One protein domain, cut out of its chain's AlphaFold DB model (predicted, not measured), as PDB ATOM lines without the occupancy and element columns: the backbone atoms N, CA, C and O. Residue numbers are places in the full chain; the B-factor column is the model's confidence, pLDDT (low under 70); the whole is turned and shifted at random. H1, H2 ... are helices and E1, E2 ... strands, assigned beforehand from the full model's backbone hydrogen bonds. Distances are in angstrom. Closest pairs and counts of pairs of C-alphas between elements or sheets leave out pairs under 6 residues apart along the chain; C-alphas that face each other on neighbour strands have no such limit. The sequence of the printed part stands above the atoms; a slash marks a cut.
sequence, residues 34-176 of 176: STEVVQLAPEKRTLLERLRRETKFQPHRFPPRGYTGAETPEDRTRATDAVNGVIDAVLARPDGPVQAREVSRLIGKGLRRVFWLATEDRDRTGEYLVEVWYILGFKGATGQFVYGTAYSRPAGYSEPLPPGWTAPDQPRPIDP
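What this domain is: This is residues 34 to 176 of the 176 residues of an uncharacterized protein of Bradyrhizobium sp. OK095 (UniProt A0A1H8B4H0). Four helices stand side by side in an up-and-down bundle, each running against the one before it in the chain, and a small two-stranded ribbon, E1 with E2, sits at one end. H4 lies nearest the middle; of the long unnamed tail, residues 137 to 176, the earlier part winds over the side of H4 that looks away from H2, and the last residues, ending at Pro 176, run on past H4 to lie beside H1. The printed part has 143 residues with four named helices and two named strands in the order E1, H1, H2, E2, H3, H4; the sheet order is E1 - E2, antiparallel, and the class is mostly helix. The whole is compact, with a radius of gyration of the C-alphas of 14.0 A, and rounded, with spans of 38 by 31 by 28 A.

Where its parts are: The sheet is made of E1, residues 37 to 40, 9.6 A long, and E2, residues 96 to 99, 10.1 A long. E1 begins at C-alpha 37, at (55.206, 115.566, -9.208). H1 is residues 42 to 53, 16.4 A. H2, the longest helix by residues, is residues 73 to 91, 25.9 A, and its C-alpha 73 is at (22.860, 118.731, 7.649). H3 is residues 100 to 114, 21.4 A. H4 is residues 119 to 136, 25.9 A, and ends at C-alpha 136, at (47.785, 110.841, -4.982).

How they stand to each other: E1 and E2 are antiparallel neighbours at 137 degrees; N 40 and O 96 are 2.8 A apart and N 98 and O 38 are 2.8 A apart, both within hydrogen-bond range. The closest C-alphas of E1 and H4 are those of Leu 40 and Leu 136, 6.7 A apart. E2 and H4 are apart, but only just, at 8.5 A. H2 and H3 touch, closest at the C-alphas of Ala 82 and Gly 110, 4.6 A, at a shallow tilt of 14 degrees, opposite ways. H2 and H4 touch, closest at the C-alphas of Ala 79 and Thr 125, 6.3 A, and run the same way at a shallow tilt of 18 degrees. H3 and H4 form a helical hairpin, with the C-alphas of Val 114 and Arg 122 closest at 6.0 A. H1 and H2 form another, touching through residues 84 to 91 of H2 alone; the C-alphas of Arg 52 and Asn 84 are closest, 5.8 A. H1 and H3 are apart. Every O i to N i+4 pair is within hydrogen-bond range in H1, H3 and H4, and 14 of 15 are in H2.

The domain as a whole: The two C-alphas farthest apart are those of Glu 71 and Gly 96, 38.4 A. The printed part has no cut. The link from H1 to H2, 19 residues, is long. The mean pLDDT of the printed part is 91.6; residue 64, residues 147 to 151 and residues 175 to 176 are under 70.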
ATOM      1  N   SER A  34      55.226 121.036  -0.668       93.38
ATOM      2  CA  SER A  34      55.997 120.155  -1.542       93.38
ATOM      3  C   SER A  34      55.939 120.601  -3.007       93.38
ATOM      4  O   SER A  34      54.933 121.123  -3.501       93.38
ATOM      5  N   THR A  35      57.036 120.346  -3.717       95.94
ATOM      6  CA  THR A  35      57.199 120.554  -5.163       95.94
ATOM      7  C   THR A  35      57.133 119.247  -5.956       95.94
ATOM      8  O   THR A  35      57.398 119.242  -7.155       95.94
ATOM      9  N   GLU A  36      56.760 118.143  -5.302       97.31
ATOM     10  CA  GLU A  36      56.643 116.827  -5.926       97.31
ATOM     11  C   GLU A  36      55.724 116.819  -7.150       97.31
ATOM     12  O   GLU A  36      54.712 117.525  -7.230       97.31
ATOM     13  N   VAL A  37      56.060 115.932  -8.083       97.69
ATOM     14  CA  VAL A  37      55.206 115.566  -9.208       97.69
ATOM     15  C   VAL A  37      54.921 114.079  -9.102       97.69
ATOM     16  O   VAL A  37      55.840 113.265  -9.037       97.69
ATOM     17  N   VAL A  38      53.640 113.727  -9.088       97.38
ATOM     18  CA  VAL A  38      53.172 112.338  -9.049       97.38
ATOM     19  C   VAL A  38      52.360 112.037 -10.297       97.38
ATOM     20  O   VAL A  38      51.836 112.944 -10.938       97.38
ATOM     21  N   GLN A  39      52.233 110.761 -10.640       97.88
ATOM     22  CA  GLN A  39      51.364 110.333 -11.732       97.88
ATOM     23  C   GLN A  39      49.952 110.075 -11.212       97.88
ATOM     24  O   GLN A  39      49.786 109.283 -10.277       97.88
ATOM     25  N   LEU A  40      48.949 110.720 -11.808       97.56
ATOM     26  CA  LEU A  40      47.545 110.341 -11.689       97.56
ATOM     27  C   LEU A  40      47.300 109.169 -12.641       97.56
ATOM     28  O   LEU A  40      47.193 109.357 -13.849       97.56
ATOM     29  N   ALA A  41      47.282 107.971 -12.067       96.38
ATOM     30  CA  ALA A  41      47.047 106.713 -12.763       96.38
ATOM     31  C   ALA A  41      45.615 106.200 -12.493       96.38
ATOM     32  O   ALA A  41      44.994 106.632 -11.508       96.38
ATOM     33  N   PRO A  42      45.087 105.273 -13.315       96.88
ATOM     34  CA  PRO A  42      43.728 104.739 -13.173       96.88
ATOM     35  C   PRO A  42      43.406 104.179 -11.779       96.88
ATOM     36  O   PRO A  42      42.285 104.322 -11.284       96.88
ATOM     37  N   GLU A  43      44.388 103.598 -11.093       94.62
ATOM     38  CA  GLU A  43      44.218 103.044  -9.748       94.62
ATOM     39  C   GLU A  43      43.931 104.156  -8.731       94.62
ATOM     40  O   GLU A  43      43.015 104.053  -7.913       94.62
ATOM     41  N   LYS A  44      44.661 105.273  -8.827       95.62
ATOM     42  CA  LYS A  44      44.460 106.447  -7.963       95.62
ATOM     43  C   LYS A  44      43.129 107.124  -8.247       95.62
ATOM     44  O   LYS A  44      42.457 107.548  -7.312       95.62
ATOM     45  N   ARG A  45      42.712 107.186  -9.516       96.75
ATOM     46  CA  ARG A  45      41.366 107.659  -9.872       96.75
ATOM     47  C   ARG A  45      40.289 106.818  -9.225       96.75
ATOM     48  O   ARG A  45      39.394 107.376  -8.609       96.75
ATOM     49  N   THR A  46      40.410 105.498  -9.318       95.44
ATOM     50  CA  THR A  46      39.436 104.566  -8.741       95.44
ATOM     51  C   THR A  46      39.294 104.794  -7.234       95.44
ATOM     52  O   THR A  46      38.182 104.867  -6.714       95.44
ATOM     53  N   LEU A  47      40.412 104.989  -6.527       95.19
ATOM     54  CA  LEU A  47      40.404 105.325  -5.101       95.19
ATOM     55  C   LEU A  47      39.759 106.689  -4.818       95.19
ATOM     56  O   LEU A  47      38.947 106.794  -3.900       95.19
ATOM     57  N   LEU A  48      40.072 107.717  -5.612       96.88
ATOM     58  CA  LEU A  48      39.454 109.043  -5.494       96.88
ATOM     59  C   LEU A  48      37.952 109.012  -5.792       96.88
ATOM     60  O   LEU A  48      37.184 109.672  -5.102       96.88
ATOM     61  N   GLU A  49      37.507 108.238  -6.777       97.00
ATOM     62  CA  GLU A  49      36.093 108.051  -7.101       97.00
ATOM     63  C   GLU A  49      35.350 107.312  -5.989       97.00
ATOM     64  O   GLU A  49      34.227 107.689  -5.648       97.00
ATOM     65  N   ARG A  50      35.977 106.296  -5.384       95.62
ATOM     66  CA  ARG A  50      35.435 105.621  -4.201       95.62
ATOM     67  C   ARG A  50      35.296 106.607  -3.044       95.62
ATOM     68  O   ARG A  50      34.213 106.736  -2.481       95.62
ATOM     69  N   LEU A  51      36.352 107.374  -2.768       95.94
ATOM     70  CA  LEU A  51      36.330 108.425  -1.752       95.94
ATOM     71  C   LEU A  51      35.261 109.475  -2.051       95.94
ATOM     72  O   LEU A  51      34.575 109.920  -1.143       95.94
ATOM     73  N   ARG A  52      35.067 109.861  -3.315       97.00
ATOM     74  CA  ARG A  52      34.037 110.815  -3.741       97.00
ATOM     75  C   ARG A  52      32.627 110.335  -3.398       97.00
ATOM     76  O   ARG A  52      31.825 111.149  -2.944       97.00
ATOM     77  N   ARG A  53      32.339 109.050  -3.626       95.94
ATOM     78  CA  ARG A  53      31.017 108.433  -3.416       95.94
ATOM     79  C   ARG A  53      30.687 108.175  -1.950       95.94
ATOM     80  O   ARG A  53      29.511 108.112  -1.625       95.94
ATOM     81  N   GLU A  54      31.701 108.090  -1.091       94.19
ATOM     82  CA  GLU A  54      31.510 107.899   0.346       94.19
ATOM     83  C   GLU A  54      30.517 108.904   0.940       94.19
ATOM     84  O   GLU A  54      30.604 110.117   0.690       94.19
ATOM     85  N   THR A  55      29.635 108.399   1.804       93.31
ATOM     86  CA  THR A  55      28.781 109.225   2.661       93.31
ATOM     87  C   THR A  55      29.639 109.884   3.742       93.31
ATOM     88  O   THR A  55      29.898 109.316   4.802       93.31
ATOM     89  N   LYS A  56      30.121 111.097   3.463       93.50
ATOM     90  CA  LYS A  56      31.063 111.802   4.342       93.50
ATOM     91  C   LYS A  56      30.398 112.340   5.602       93.50
ATOM     92  O   LYS A  56      29.178 112.488   5.696       93.50
ATOM     93  N   PHE A  57      31.263 112.660   6.562       94.50
ATOM     94  CA  PHE A  57      30.911 113.275   7.840       94.50
ATOM     95  C   PHE A  57      29.839 112.496   8.629       94.50
ATOM     96  O   PHE A  57      29.045 113.080   9.365       94.50
ATOM     97  N   GLN A  58      29.830 111.166   8.479       92.12
ATOM     98  CA  GLN A  58      29.150 110.262   9.404       92.12
ATOM     99  C   GLN A  58      30.006 110.047  10.657       92.12
ATOM    100  O   GLN A  58      31.237 110.121  10.564       92.12
ATOM    101  N   PRO A  59      29.384 109.755  11.812       92.12
ATOM    102  CA  PRO A  59      30.125 109.446  13.023       92.12
ATOM    103  C   PRO A  59      31.061 108.247  12.813       92.12
ATOM    104  O   PRO A  59      30.675 107.245  12.213       92.12
ATOM    105  N   HIS A  60      32.277 108.315  13.351       86.00
ATOM    106  CA  HIS A  60      33.226 107.202  13.324       86.00
ATOM    107  C   HIS A  60      34.073 107.141  14.593       86.00
ATOM    108  O   HIS A  60      34.184 108.101  15.352       86.00
ATOM    109  N   ARG A  61      34.748 106.007  14.810       84.38
ATOM    110  CA  ARG A  61      35.595 105.772  15.994       84.38
ATOM    111  C   ARG A  61      37.051 105.444  15.660       84.38
ATOM    112  O   ARG A  61      37.718 104.781  16.447       84.38
ATOM    113  N   PHE A  62      37.543 105.879  14.499       78.62
ATOM    114  CA  PHE A  62      38.946 105.677  14.139       78.62
ATOM    115  C   PHE A  62      39.884 106.282  15.201       78.62
ATOM    116  O   PHE A  62      39.684 107.423  15.603       78.62
ATOM    117  N   PRO A  63      40.900 105.553  15.686       70.06
ATOM    118  CA  PRO A  63      41.884 106.120  16.602       70.06
ATOM    119  C   PRO A  63      42.794 107.143  15.889       70.06
ATOM    120  O   PRO A  63      42.964 107.052  14.672       70.06
ATOM    121  N   PRO A  64      43.407 108.096  16.625       69.88
ATOM    122  CA  PRO A  64      43.258 108.348  18.055       69.88
ATOM    123  C   PRO A  64      42.089 109.289  18.392       69.88
ATOM    124  O   PRO A  64      41.835 109.518  19.572       69.88
ATOM    125  N   ARG A  65      41.377 109.838  17.395       74.81
ATOM    126  CA  ARG A  65      40.224 110.728  17.592       74.81
ATOM    127  C   ARG A  65      39.006 110.214  16.824       74.81
ATOM    128  O   ARG A  65      39.032 110.098  15.603       74.81
ATOM    129  N   GLY A  66      37.934 109.919  17.560       83.50
ATOM    130  CA  GLY A  66      36.621 109.702  16.960       83.50
ATOM    131  C   GLY A  66      36.047 110.999  16.388       83.50
ATOM    132  O   GLY A  66      36.547 112.082  16.679       83.50
ATOM    133  N   TYR A  67      34.985 110.863  15.604       91.31
ATOM    134  CA  TYR A  67      34.211 111.968  15.057       91.31
ATOM    135  C   TYR A  67      32.733 111.719  15.350       91.31
ATOM    136  O   TYR A  67      32.239 110.608  15.131       91.31
ATOM    137  N   THR A  68      32.036 112.718  15.880       92.62
ATOM    138  CA  THR A  68      30.638 112.615  16.321       92.62
ATOM    139  C   THR A  68      29.632 112.802  15.189       92.62
ATOM    140  O   THR A  68      28.460 112.478  15.371       92.62
ATOM    141  N   GLY A  69      30.095 113.208  14.004       93.88
ATOM    142  CA  GLY A  69      29.244 113.582  12.877       93.88
ATOM    143  C   GLY A  69      29.129 115.099  12.750       93.88
ATOM    144  O   GLY A  69      29.427 115.830  13.689       93.88
ATOM    145  N   ALA A  70      28.709 115.566  11.574       94.31
ATOM    146  CA  ALA A  70      28.523 116.998  11.348       94.31
ATOM    147  C   ALA A  70      27.433 117.565  12.261       94.31
ATOM    148  O   ALA A  70      26.392 116.924  12.439       94.31
ATOM    149  N   GLU A  71      27.652 118.780  12.768       89.62
ATOM    150  CA  GLU A  71      26.730 119.447  13.697       89.62
ATOM    151  C   GLU A  71      25.331 119.610  13.083       89.62
ATOM    152  O   GLU A  71      24.316 119.337  13.729       89.62
ATOM    153  N   THR A  72      25.274 119.983  11.800       93.94
ATOM    154  CA  THR A  72      24.029 120.154  11.044       93.94
ATOM    155  C   THR A  72      24.077 119.469   9.668       93.94
ATOM    156  O   THR A  72      25.155 119.185   9.125       93.94
ATOM    157  N   PRO A  73      22.917 119.172   9.046       95.31
ATOM    158  CA  PRO A  73      22.860 118.731   7.649       95.31
ATOM    159  C   PRO A  73      23.473 119.734   6.655       95.31
ATOM    160  O   PRO A  73      24.071 119.331   5.651       95.31
ATOM    161  N   GLU A  74      23.355 121.031   6.927       96.00
ATOM    162  CA  GLU A  74      23.908 122.104   6.102       96.00
ATOM    163  C   GLU A  74      25.440 122.107   6.157       96.00
ATOM    164  O   GLU A  74      26.099 122.167   5.112       96.00
ATOM    165  N   ASP A  75      26.014 121.952   7.352       96.31
ATOM    166  CA  ASP A  75      27.465 121.869   7.544       96.31
ATOM    167  C   ASP A  75      28.034 120.609   6.900       96.31
ATOM    168  O   ASP A  75      29.042 120.673   6.193       96.31
ATOM    169  N   ARG A  76      27.324 119.480   7.028       96.75
ATOM    170  CA  ARG A  76      27.651 118.230   6.328       96.75
ATOM    171  C   ARG A  76      27.743 118.436   4.824       96.75
ATOM    172  O   ARG A  76      28.712 118.001   4.203       96.75
ATOM    173  N   THR A  77      26.736 119.086   4.241       97.12
ATOM    174  CA  THR A  77      26.688 119.391   2.806       97.12
ATOM    175  C   THR A  77      27.876 120.262   2.416       97.12
ATOM    176  O   THR A  77      28.641 119.917   1.518       97.12
ATOM    177  N   ARG A  78      28.106 121.351   3.156       97.69
ATOM    178  CA  ARG A  78      29.185 122.303   2.885       97.69
ATOM    179  C   ARG A  78      30.576 121.679   2.985       97.69
ATOM    180  O   ARG A  78      31.437 121.967   2.150       97.69
ATOM    181  N   ALA A  79      30.806 120.844   3.991       97.44
ATOM    182  CA  ALA A  79      32.068 120.147   4.188       97.44
ATOM    183  C   ALA A  79      32.274 119.053   3.125       97.44
ATOM    184  O   ALA A  79      33.358 118.938   2.548       97.44
ATOM    185  N   THR A  80      31.210 118.323   2.771       97.94
ATOM    186  CA  THR A  80      31.216 117.342   1.672       97.94
ATOM    187  C   THR A  80      31.569 118.001   0.345       97.94
ATOM    188  O   THR A  80      32.462 117.522  -0.350       97.94
ATOM    189  N   ASP A  81      30.959 119.141   0.027       98.19
ATOM    190  CA  ASP A  81      31.241 119.911  -1.189       98.19
ATOM    191  C   ASP A  81      32.664 120.476  -1.219       98.19
ATOM    192  O   ASP A  81      33.252 120.651  -2.291       98.19
ATOM    193  N   ALA A  82      33.239 120.795  -0.057       98.44
ATOM    194  CA  ALA A  82      34.622 121.245   0.031       98.44
ATOM    195  C   ALA A  82      35.599 120.119  -0.330       98.44
ATOM    196  O   ALA A  82      36.506 120.349  -1.132       98.44
ATOM    197  N   VAL A  83      35.388 118.910   0.202       98.44
ATOM    198  CA  VAL A  83      36.206 117.725  -0.110       98.44
ATOM    199  C   VAL A  83      35.981 117.273  -1.553       98.44
ATOM    200  O   VAL A  83      36.933 117.171  -2.328       98.44
ATOM    201  N   ASN A  84      34.724 117.057  -1.943       98.62
ATOM    202  CA  ASN A  84      34.369 116.595  -3.281       98.62
ATOM    203  C   ASN A  84      34.796 117.600  -4.352       98.62
ATOM    204  O   ASN A  84      35.269 117.186  -5.399       98.62
ATOM    205  N   GLY A  85      34.748 118.907  -4.079       98.56
ATOM    206  CA  GLY A  85      35.253 119.915  -5.011       98.56
ATOM    207  C   GLY A  85      36.758 119.802  -5.293       98.56
ATOM    208  O   GLY A  85      37.193 120.116  -6.400       98.56
ATOM    209  N   VAL A  86      37.563 119.341  -4.328       98.62
ATOM    210  CA  VAL A  86      38.990 119.044  -4.556       98.62
ATOM    211  C   VAL A  86      39.140 117.768  -5.377       98.62
ATOM    212  O   VAL A  86      39.891 117.766  -6.352       98.62
ATOM    213  N   ILE A  87      38.404 116.712  -5.020       98.62
ATOM    214  CA  ILE A  87      38.427 115.433  -5.739       98.62
ATOM    215  C   ILE A  87      38.014 115.626  -7.205       98.62
ATOM    216  O   ILE A  87      38.737 115.203  -8.103       98.62
ATOM    217  N   ASP A  88      36.915 116.333  -7.457       98.69
ATOM    218  CA  ASP A  88      36.389 116.612  -8.794       98.69
ATOM    219  C   ASP A  88      37.397 117.399  -9.639       98.69
ATOM    220  O   ASP A  88      37.625 117.076 -10.802       98.69
ATOM    221  N   ALA A  89      38.071 118.392  -9.049       98.44
ATOM    222  CA  ALA A  89      39.099 119.164  -9.743       98.44
ATOM    223  C   ALA A  89      40.347 118.335 -10.100       98.44
ATOM    224  O   ALA A  89      41.026 118.634 -11.086       98.44
ATOM    225  N   VAL A  90      40.671 117.311  -9.307       98.12
ATOM    226  CA  VAL A  90      41.751 116.364  -9.613       98.12
ATOM    227  C   VAL A  90      41.306 115.379 -10.694       98.12
ATOM    228  O   VAL A  90      42.024 115.194 -11.671       98.12
ATOM    229  N   LEU A  91      40.111 114.797 -10.563       98.25
ATOM    230  CA  LEU A  91      39.563 113.820 -11.508       98.25
ATOM    231  C   LEU A  91      39.261 114.416 -12.890       98.25
ATOM    232  O   LEU A  91      39.326 113.694 -13.881       98.25
ATOM    233  N   ALA A  92      38.980 115.717 -12.986       97.94
ATOM    234  CA  ALA A  92      38.753 116.401 -14.262       97.94
ATOM    235  C   ALA A  92      40.015 116.529 -15.140       97.94
ATOM    236  O   ALA A  92      39.916 116.860 -16.321       97.94
ATOM    237  N   ARG A  93      41.209 116.304 -14.581       96.75
ATOM    238  CA  ARG A  93      42.471 116.297 -15.341       96.75
ATOM    239  C   ARG A  93      42.567 115.020 -16.177       96.75
ATOM    240  O   ARG A  93      41.878 114.068 -15.845       96.75
ATOM    241  N   PRO A  94      43.394 114.948 -17.229       96.62
ATOM    242  CA  PRO A  94      43.748 113.672 -17.852       96.62
ATOM    243  C   PRO A  94      44.689 112.856 -16.950       96.62
ATOM    244  O   PRO A  94      45.218 113.370 -15.962       96.62
ATOM    245  N   ASP A  95      44.902 111.586 -17.292       96.75
ATOM    246  CA  ASP A  95      45.987 110.797 -16.699       96.75
ATOM    247  C   ASP A  95      47.345 111.433 -16.990       96.75
ATOM    248  O   ASP A  95      47.564 112.016 -18.056       96.75
ATOM    249  N   GLY A  96      48.260 111.316 -16.028       96.44
ATOM    250  CA  GLY A  96      49.610 111.855 -16.148       96.44
ATOM    251  C   GLY A  96      50.039 112.731 -14.968       96.44
ATOM    252  O   GLY A  96      49.542 112.562 -13.850       96.44
ATOM    253  N   PRO A  97      51.007 113.639 -15.179       97.88
ATOM    254  CA  PRO A  97      51.675 114.326 -14.086       97.88
ATOM    255  C   PRO A  97      50.755 115.329 -13.382       97.88
ATOM    256  O   PRO A  97      50.127 116.186 -14.005       97.88
ATOM    257  N   VAL A  98      50.747 115.270 -12.053       97.75
ATOM    258  CA  VAL A  98      50.046 116.199 -11.167       97.75
ATOM    259  C   VAL A  98      51.044 116.796 -10.183       97.75
ATOM    260  O   VAL A  98      51.780 116.080  -9.504       97.75
ATOM    261  N   GLN A  99      51.063 118.125 -10.106       97.75
ATOM    262  CA  GLN A  99      51.966 118.864  -9.229       97.75
ATOM    263  C   GLN A  99      51.371 119.030  -7.828       97.75
ATOM    264  O   GLN A  99      50.239 119.505  -7.676       97.75
ATOM    265  N   ALA A 100      52.176 118.750  -6.804       97.38
ATOM    266  CA  ALA A 100      51.840 118.929  -5.391       97.38
ATOM    267  C   ALA A 100      51.313 120.342  -5.102       97.38
ATOM    268  O   ALA A 100      50.271 120.516  -4.470       97.38
ATOM    269  N   ARG A 101      51.970 121.371  -5.649       96.25
ATOM    270  CA  ARG A 101      51.583 122.779  -5.464       96.25
ATOM    271  C   ARG A 101      50.168 123.092  -5.954       96.25
ATOM    272  O   ARG A 101      49.480 123.930  -5.369       96.25
ATOM    273  N   GLU A 102      49.728 122.457  -7.035       96.69
ATOM    274  CA  GLU A 102      48.389 122.685  -7.582       96.69
ATOM    275  C   GLU A 102      47.321 122.039  -6.709       96.69
ATOM    276  O   GLU A 102      46.319 122.680  -6.388       96.69
ATOM    277  N   VAL A 103      47.566 120.808  -6.260       97.81
ATOM    278  CA  VAL A 103      46.663 120.092  -5.354       97.81
ATOM    279  C   VAL A 103      46.612 120.776  -3.988       97.81
ATOM    280  O   VAL A 103      45.527 120.999  -3.461       97.81
ATOM    281  N   SER A 104      47.750 121.236  -3.462       96.94
ATOM    282  CA  SER A 104      47.826 122.033  -2.231       96.94
ATOM    283  C   SER A 104      46.967 123.301  -2.324       96.94
ATOM    284  O   SER A 104      46.209 123.620  -1.407       96.94
ATOM    285  N   ARG A 105      46.985 123.998  -3.469       96.75
ATOM    286  CA  ARG A 105      46.131 125.176  -3.692       96.75
ATOM    287  C   ARG A 105      44.640 124.824  -3.685       96.75
ATOM    288  O   ARG A 105      43.840 125.610  -3.169       96.75
ATOM    289  N   LEU A 106      44.264 123.675  -4.252       98.00
ATOM    290  CA  LEU A 106      42.888 123.170  -4.215       98.00
ATOM    291  C   LEU A 106      42.465 122.846  -2.777       98.00
ATOM    292  O   LEU A 106      41.418 123.328  -2.343       98.00
ATOM    293  N   ILE A 107      43.311 122.142  -2.019       97.50
ATOM    294  CA  ILE A 107      43.114 121.852  -0.589       97.50
ATOM    295  C   ILE A 107      42.909 123.149   0.198       97.50
ATOM    296  O   ILE A 107      41.907 123.295   0.894       97.50
ATOM    297  N   GLY A 108      43.781 124.144   0.016       95.81
ATOM    298  CA  GLY A 108      43.649 125.440   0.684       95.81
ATOM    299  C   GLY A 108      42.347 126.171   0.336       95.81
ATOM    300  O   GLY A 108      41.756 126.841   1.184       95.81
ATOM    301  N   LYS A 109      41.846 126.034  -0.902       96.62
ATOM    302  CA  LYS A 109      40.517 126.545  -1.278       96.62
ATOM    303  C   LYS A 109      39.407 125.788  -0.545       96.62
ATOM    304  O   LYS A 109      38.492 126.443  -0.059       96.62
ATOM    305  N   GLY A 110      39.500 124.461  -0.445       96.75
ATOM    306  CA  GLY A 110      38.574 123.623   0.323       96.75
ATOM    307  C   GLY A 110      38.508 124.032   1.797       96.75
ATOM    308  O   GLY A 110      37.432 124.364   2.288       96.75
ATOM    309  N   LEU A 111      39.661 124.141   2.463       95.81
ATOM    310  CA  LEU A 111      39.756 124.552   3.871       95.81
ATOM    311  C   LEU A 111      39.149 125.937   4.127       95.81
ATOM    312  O   LEU A 111      38.415 126.130   5.093       95.81
ATOM    313  N   ARG A 112      39.361 126.903   3.223       95.50
ATOM    314  CA  ARG A 112      38.718 128.224   3.334       95.50
ATOM    315  C   ARG A 112      37.191 128.154   3.273       95.50
ATOM    316  O   ARG A 112      36.533 128.977   3.905       95.50
ATOM    317  N   ARG A 113      36.604 127.198   2.540       95.81
ATOM    318  CA  ARG A 113      35.136 127.057   2.460       95.81
ATOM    319  C   ARG A 113      34.531 126.606   3.783       95.81
ATOM    320  O   ARG A 113      33.403 127.008   4.065       95.81
ATOM    321  N   VAL A 114      35.270 125.836   4.578       96.12
ATOM    322  CA  VAL A 114      34.818 125.301   5.870       96.12
ATOM    323  C   VAL A 114      35.302 126.113   7.070       96.12
ATOM    324  O   VAL A 114      35.013 125.751   8.198       96.12
ATOM    325  N   PHE A 115      36.005 127.231   6.861       93.38
ATOM    326  CA  PHE A 115      36.637 128.008   7.938       93.38
ATOM    327  C   PHE A 115      35.699 128.382   9.102       93.38
ATOM    328  O   PHE A 115      36.152 128.450  10.245       93.38
ATOM    329  N   TRP A 116      34.413 128.594   8.809       93.75
ATOM    330  CA  TRP A 116      33.379 128.979   9.775       93.75
ATOM    331  C   TRP A 116      32.604 127.807  10.390       93.75
ATOM    332  O   TRP A 116      31.721 128.056  11.201       93.75
ATOM    333  N   LEU A 117      32.901 126.563  10.002       94.75
ATOM    334  CA  LEU A 117      32.281 125.383  10.606       94.75
ATOM    335  C   LEU A 117      32.839 125.122  12.010       94.75
ATOM    336  O   LEU A 117      33.889 125.662  12.388       94.75
ATOM    337  N   ALA A 118      32.165 124.245  12.754       93.25
ATOM    338  CA  ALA A 118      32.666 123.716  14.013       93.25
ATOM    339  C   ALA A 118      34.100 123.181  13.861       93.25
ATOM    340  O   ALA A 118      34.505 122.684  12.808       93.25
ATOM    341  N   THR A 119      34.907 123.295  14.919       91.38
ATOM    342  CA  THR A 119      36.301 122.817  14.902       91.38
ATOM    343  C   THR A 119      36.392 121.345  14.516       91.38
ATOM    344  O   THR A 119      37.240 120.997  13.705       91.38
ATOM    345  N   GLU A 120      35.479 120.515  15.016       91.44
ATOM    346  CA  GLU A 120      35.441 119.088  14.702       91.44
ATOM    347  C   GLU A 120      35.229 118.829  13.195       91.44
ATOM    348  O   GLU A 120      35.955 118.045  12.588       91.44
ATOM    349  N   ASP A 121      34.314 119.564  12.557       93.62
ATOM    350  CA  ASP A 121      34.021 119.447  11.121       93.62
ATOM    351  C   ASP A 121      35.168 119.960  10.246       93.62
ATOM    352  O   ASP A 121      35.457 119.409   9.177       93.62
ATOM    353  N   ARG A 122      35.856 121.013  10.702       93.38
ATOM    354  CA  ARG A 122      37.054 121.546  10.038       93.38
ATOM    355  C   ARG A 122      38.206 120.556  10.096       93.38
ATOM    356  O   ARG A 122      38.826 120.310   9.060       93.38
ATOM    357  N   ASP A 123      38.447 119.969  11.262       91.12
ATOM    358  CA  ASP A 123      39.475 118.948  11.456       91.12
ATOM    359  C   ASP A 123      39.163 117.724  10.587       91.12
ATOM    360  O   ASP A 123      40.012 117.298   9.800       91.12
ATOM    361  N   ARG A 124      37.909 117.246  10.602       93.12
ATOM    362  CA  ARG A 124      37.485 116.117   9.763       93.12
ATOM    363  C   ARG A 124      37.604 116.414   8.269       93.12
ATOM    364  O   ARG A 124      37.980 115.545   7.482       93.12
ATOM    365  N   THR A 125      37.327 117.649   7.853       95.38
ATOM    366  CA  THR A 125      37.570 118.085   6.470       95.38
ATOM    367  C   THR A 125      39.059 118.010   6.135       95.38
ATOM    368  O   THR A 125      39.422 117.503   5.074       95.38
ATOM    369  N   GLY A 126      39.927 118.488   7.029       93.81
ATOM    370  CA  GLY A 126      41.377 118.397   6.871       93.81
ATOM    371  C   GLY A 126      41.854 116.957   6.706       93.81
ATOM    372  O   GLY A 126      42.600 116.668   5.776       93.81
ATOM    373  N   GLU A 127      41.349 116.042   7.528       92.50
ATOM    374  CA  GLU A 127      41.654 114.609   7.456       92.50
ATOM    375  C   GLU A 127      41.309 113.993   6.092       92.50
ATOM    376  O   GLU A 127      42.137 113.294   5.506       92.50
ATOM    377  N   TYR A 128      40.133 114.303   5.534       95.25
ATOM    378  CA  TYR A 128      39.766 113.878   4.178       95.25
ATOM    379  C   TYR A 128      40.695 114.458   3.103       95.25
ATOM    380  O   TYR A 128      41.011 113.794   2.117       95.25
ATOM    381  N   LEU A 129      41.137 115.705   3.262       96.88
ATOM    382  CA  LEU A 129      42.037 116.346   2.303       96.88
ATOM    383  C   LEU A 129      43.464 115.779   2.383       96.88
ATOM    384  O   LEU A 129      44.131 115.674   1.352       96.88
ATOM    385  N   VAL A 130      43.911 115.348   3.567       94.44
ATOM    386  CA  VAL A 130      45.136 114.547   3.727       94.44
ATOM    387  C   VAL A 130      44.960 113.174   3.074       94.44
ATOM    388  O   VAL A 130      45.859 112.719   2.374       94.44
ATOM    389  N   GLU A 131      43.795 112.537   3.198       94.88
ATOM    390  CA  GLU A 131      43.503 111.274   2.504       94.88
ATOM    391  C   GLU A 131      43.634 111.411   0.976       94.88
ATOM    392  O   GLU A 131      44.295 110.594   0.337       94.88
ATOM    393  N   VAL A 132      43.116 112.497   0.387       97.25
ATOM    394  CA  VAL A 132      43.326 112.817  -1.040       97.25
ATOM    395  C   VAL A 132      44.816 112.962  -1.376       97.25
ATOM    396  O   VAL A 132      45.269 112.454  -2.403       97.25
ATOM    397  N   TRP A 133      45.591 113.635  -0.519       96.69
ATOM    398  CA  TRP A 133      47.036 113.821  -0.694       96.69
ATOM    399  C   TRP A 133      47.795 112.488  -0.733       96.69
ATOM    400  O   TRP A 133      48.620 112.264  -1.623       96.69
ATOM    401  N   TYR A 134      47.451 111.578   0.182       95.44
ATOM    402  CA  TYR A 134      48.017 110.233   0.262       95.44
ATOM    403  C   TYR A 134      47.609 109.347  -0.914       95.44
ATOM    404  O   TYR A 134      48.471 108.694  -1.497       95.44
ATOM    405  N   ILE A 135      46.336 109.361  -1.329       96.38
ATOM    406  CA  ILE A 135      45.875 108.610  -2.513       96.38
ATOM    407  C   ILE A 135      46.656 109.038  -3.762       96.38
ATOM    408  O   ILE A 135      47.019 108.209  -4.599       96.38
ATOM    409  N   LEU A 136      46.963 110.330  -3.887       96.69
ATOM    410  CA  LEU A 136      47.785 110.841  -4.982       96.69
ATOM    411  C   LEU A 136      49.259 110.425  -4.878       96.69
ATOM    412  O   LEU A 136      49.953 110.397  -5.898       96.69
ATOM    413  N   GLY A 137      49.722 110.013  -3.701       95.69
ATOM    414  CA  GLY A 137      51.070 109.505  -3.457       95.69
ATOM    415  C   GLY A 137      52.099 110.588  -3.146       95.69
ATOM    416  O   GLY A 137      53.293 110.344  -3.322       95.69
ATOM    417  N   PHE A 138      51.658 111.775  -2.723       95.94
ATOM    418  CA  PHE A 138      52.561 112.822  -2.253       95.94
ATOM    419  C   PHE A 138      53.075 112.504  -0.845       95.94
ATOM    420  O   PHE A 138      52.332 112.020   0.009       95.94
ATOM    421  N   LYS A 139      54.350 112.805  -0.594       94.81
ATOM    422  CA  LYS A 139      55.025 112.533   0.685       94.81
ATOM    423  C   LYS A 139      55.317 113.803   1.468       94.81
ATOM    424  O   LYS A 139      55.216 113.824   2.693       94.81
ATOM    425  N   GLY A 140      55.699 114.861   0.768       93.00
ATOM    426  CA  GLY A 140      56.009 116.160   1.332       93.00
ATOM    427  C   GLY A 140      54.768 116.888   1.833       93.00
ATOM    428  O   GLY A 140      53.634 116.430   1.681       93.00
ATOM    429  N   ALA A 141      54.994 118.030   2.470       92.38
ATOM    430  CA  ALA A 141      53.925 118.756   3.126       92.38
ATOM    431  C   ALA A 141      52.975 119.404   2.118       92.38
ATOM    432  O   ALA A 141      53.372 119.866   1.049       92.38
ATOM    433  N   THR A 142      51.714 119.520   2.499       91.56
ATOM    434  CA  THR A 142      50.736 120.335   1.776       91.56
ATOM    435  C   THR A 142      51.026 121.827   1.952       91.56
ATOM    436  O   THR A 142      50.690 122.626   1.080       91.56
ATOM    437  N   GLY A 143      51.607 122.222   3.091       90.44
ATOM    438  CA  GLY A 143      51.693 123.613   3.546       90.44
ATOM    439  C   GLY A 143      50.338 124.248   3.868       90.44
ATOM    440  O   GLY A 143      50.236 125.468   3.969       90.44
ATOM    441  N   GLN A 144      49.286 123.434   3.995       90.19
ATOM    442  CA  GLN A 144      47.940 123.868   4.385       90.19
ATOM    443  C   GLN A 144      47.588 123.461   5.823       90.19
ATOM    444  O   GLN A 144      46.641 124.000   6.392       90.19
ATOM    445  N   PHE A 145      48.355 122.543   6.416       85.69
ATOM    446  CA  PHE A 145      48.162 122.049   7.777       85.69
ATOM    447  C   PHE A 145      49.291 122.521   8.695       85.69
ATOM    448  O   PHE A 145      50.450 122.595   8.288       85.69
ATOM    449  N   VAL A 146      48.942 122.855   9.937       77.38
ATOM    450  CA  VAL A 146      49.904 123.257  10.971       77.38
ATOM    451  C   VAL A 146      50.550 122.017  11.588       77.38
ATOM    452  O   VAL A 146      49.916 120.970  11.731       77.38
ATOM    453  N   TYR A 147      51.806 122.136  12.012       62.38
ATOM    454  CA  TYR A 147      52.463 121.116  12.827       62.38
ATOM    455  C   TYR A 147      51.727 120.912  14.165       62.38
ATOM    456  O   TYR A 147      51.697 121.817  14.994       62.38
ATOM    457  N   GLY A 148      51.150 119.728  14.405       57.16
ATOM    458  CA  GLY A 148      50.495 119.441  15.693       57.16
ATOM    459  C   GLY A 148      49.436 118.341  15.679       57.16
ATOM    460  O   GLY A 148      48.438 118.440  16.389       57.16
ATOM    461  N   THR A 149      49.600 117.306  14.858       60.09
ATOM    462  CA  THR A 149      48.553 116.298  14.667       60.09
ATOM    463  C   THR A 149      48.648 115.203  15.727       60.09
ATOM    464  O   THR A 149      49.736 114.718  16.022       60.09
ATOM    465  N   ALA A 150      47.509 114.769  16.274       63.03
ATOM    466  CA  ALA A 150      47.458 113.625  17.195       63.03
ATOM    467  C   ALA A 150      47.781 112.281  16.514       63.03
ATOM    468  O   ALA A 150      48.019 111.284  17.188       63.03
ATOM    469  N   TYR A 151      47.764 112.255  15.182       69.81
ATOM    470  CA  TYR A 151      48.039 111.088  14.353       69.81
ATOM    471  C   TYR A 151      49.542 110.909  14.119       69.81
ATOM    472  O   TYR A 151      50.297 111.883  14.044       69.81
ATOM    473  N   SER A 152      49.970 109.650  13.988       75.44
ATOM    474  CA  SER A 152      51.362 109.303  13.711       75.44
ATOM    475  C   SER A 152      51.781 109.765  12.317       75.44
ATOM    476  O   SER A 152      51.019 109.709  11.349       75.44
ATOM    477  N   ARG A 153      53.032 110.212  12.215       87.31
ATOM    478  CA  ARG A 153      53.674 110.581  10.956       87.31
ATOM    479  C   ARG A 153      54.600 109.447  10.509       87.31
ATOM    480  O   ARG A 153      55.571 109.170  11.215       87.31
ATOM    481  N   PRO A 154      54.332 108.789   9.369       87.44
ATOM    482  CA  PRO A 154      55.220 107.769   8.820       87.44
ATOM    483  C   PRO A 154      56.587 108.343   8.440       87.44
ATOM    484  O   PRO A 154      56.701 109.500   8.031       87.44
ATOM    485  N   ALA A 155      57.632 107.518   8.518       87.81
ATOM    486  CA  ALA A 155      58.969 107.919   8.096       87.81
ATOM    487  C   ALA A 155      58.977 108.345   6.615       87.81
ATOM    488  O   ALA A 155      58.460 107.639   5.751       87.81
ATOM    489  N   GLY A 156      59.569 109.508   6.329       89.44
ATOM    490  CA  GLY A 156      59.632 110.073   4.978       89.44
ATOM    491  C   GLY A 156      58.368 110.803   4.515       89.44
ATOM    492  O   GLY A 156      58.350 111.272   3.379       89.44
ATOM    493  N   TYR A 157      57.346 110.931   5.367       91.50
ATOM    494  CA  TYR A 157      56.138 111.713   5.096       91.50
ATOM    495  C   TYR A 157      56.101 112.959   5.979       91.50
ATOM    496  O   TYR A 157      56.564 112.947   7.117       91.50
ATOM    497  N   SER A 158      55.563 114.052   5.447       90.00
ATOM    498  CA  SER A 158      55.414 115.319   6.172       90.00
ATOM    499  C   SER A 158      54.036 115.478   6.805       90.00
ATOM    500  O   SER A 158      53.908 116.147   7.831       90.00
ATOM    501  N   GLU A 159      53.022 114.841   6.227       90.88
ATOM    502  CA  GLU A 159      51.669 114.784   6.781       90.88
ATOM    503  C   GLU A 159      51.500 113.528   7.653       90.88
ATOM    504  O   GLU A 159      52.258 112.565   7.497       90.88
ATOM    505  N   PRO A 160      50.577 113.527   8.630       89.62
ATOM    506  CA  PRO A 160      50.238 112.305   9.350       89.62
ATOM    507  C   PRO A 160      49.454 111.327   8.475       89.62
ATOM    508  O   PRO A 160      48.863 111.718   7.467       89.62
ATOM    509  N   LEU A 161      49.362 110.069   8.917       89.25
ATOM    510  CA  LEU A 161      48.413 109.135   8.313       89.25
ATOM    511  C   LEU A 161      46.980 109.672   8.420       89.25
ATOM    512  O   LEU A 161      46.588 110.131   9.501       89.25
ATOM    513  N   PRO A 162      46.180 109.566   7.344       88.88
ATOM    514  CA  PRO A 162      44.755 109.821   7.440       88.88
ATOM    515  C   PRO A 162      44.101 108.865   8.454       88.88
ATOM    516  O   PRO A 162      44.545 107.723   8.614       88.88
ATOM    517  N   PRO A 163      43.024 109.280   9.138       86.75
ATOM    518  CA  PRO A 163      42.329 108.420  10.090       86.75
ATOM    519  C   PRO A 163      41.889 107.101   9.456       86.75
ATOM    520  O   PRO A 163      41.365 107.079   8.345       86.75
ATOM    521  N   GLY A 164      42.092 105.999  10.179       86.56
ATOM    522  CA  GLY A 164      41.761 104.649   9.716       86.56
ATOM    523  C   GLY A 164      42.797 104.013   8.781       86.56
ATOM    524  O   GLY A 164      42.682 102.821   8.509       86.56
ATOM    525  N   TRP A 165      43.806 104.755   8.311       89.44
ATOM    526  CA  TRP A 165      44.918 104.184   7.548       89.44
ATOM    527  C   TRP A 165      45.923 103.511   8.487       89.44
ATOM    528  O   TRP A 165      46.261 104.043   9.544       89.44
ATOM    529  N   THR A 166      46.430 102.348   8.082       87.69
ATOM    530  CA  THR A 166      47.442 101.582   8.834       87.69
ATOM    531  C   THR A 166      48.860 101.829   8.329       87.69
ATOM    532  O   THR A 166      49.812 101.732   9.102       87.69
ATOM    533  N   ALA A 167      49.010 102.178   7.049       88.25
ATOM    534  CA  ALA A 167      50.277 102.496   6.398       88.25
ATOM    535  C   ALA A 167      50.050 103.444   5.200       88.25
ATOM    536  O   ALA A 167      48.918 103.551   4.727       88.25
ATOM    537  N   PRO A 168      51.091 104.127   4.679       88.94
ATOM    538  CA  PRO A 168      50.954 105.078   3.568       88.94
ATOM    539  C   PRO A 168      50.404 104.513   2.252       88.94
ATOM    540  O   PRO A 168      49.983 105.276   1.393       88.94
ATOM    541  N   ASP A 169      50.461 103.201   2.068       87.38
ATOM    542  CA  ASP A 169      49.990 102.455   0.899       87.38
ATOM    543  C   ASP A 169      48.772 101.572   1.220       87.38
ATOM    544  O   ASP A 169      48.298 100.825   0.366       87.38
ATOM    545  N   GLN A 170      48.246 101.669   2.443       88.88
ATOM    546  CA  GLN A 170      47.118 100.882   2.932       88.88
ATOM    547  C   GLN A 170      45.952 101.815   3.270       88.88
ATOM    548  O   GLN A 170      45.769 102.179   4.440       88.88
ATOM    549  N   PRO A 171      45.166 102.231   2.255       86.88
ATOM    550  CA  PRO A 171      43.998 103.056   2.489       86.88
ATOM    551  C   PRO A 171      42.988 102.312   3.351       86.88
ATOM    552  O   PRO A 171      42.805 101.098   3.211       86.88
ATOM    553  N   ARG A 172      42.277 103.051   4.205       87.69
ATOM    554  CA  ARG A 172      41.164 102.474   4.959       87.69
ATOM    555  C   ARG A 172      40.106 101.875   4.016       87.69
ATOM    556  O   ARG A 172      39.960 102.322   2.867       87.69
ATOM    557  N   PRO A 173      39.314 100.902   4.490       82.75
ATOM    558  CA  PRO A 173      38.065 100.550   3.835       82.75
ATOM    559  C   PRO A 173      37.182 101.797   3.697       82.75
ATOM    560  O   PRO A 173      37.046 102.583   4.636       82.75
ATOM    561  N   ILE A 174      36.625 101.994   2.504       78.88
ATOM    562  CA  ILE A 174      35.615 103.021   2.252       78.88
ATOM    563  C   ILE A 174      34.351 102.247   1.936       78.88
ATOM    564  O   ILE A 174      34.308 101.546   0.919       78.88
ATOM    565  N   ASP A 175      33.385 102.333   2.840       65.31
ATOM    566  CA  ASP A 175      32.086 101.712   2.642       65.31
ATOM    567  C   ASP A 175      31.371 102.408   1.466       65.31
ATOM    568  O   ASP A 175      31.481 103.636   1.332       65.31
ATOM    569  N   PRO A 176      30.730 101.637   0.569       54.78
ATOM    570  CA  PRO A 176      30.053 102.168  -0.611       54.78
ATOM    571  C   PRO A 176      28.842 103.045  -0.279       54.78
ATOM    572  O   PRO A 176      28.172 102.800   0.751       54.78
TER     573      PRO A 176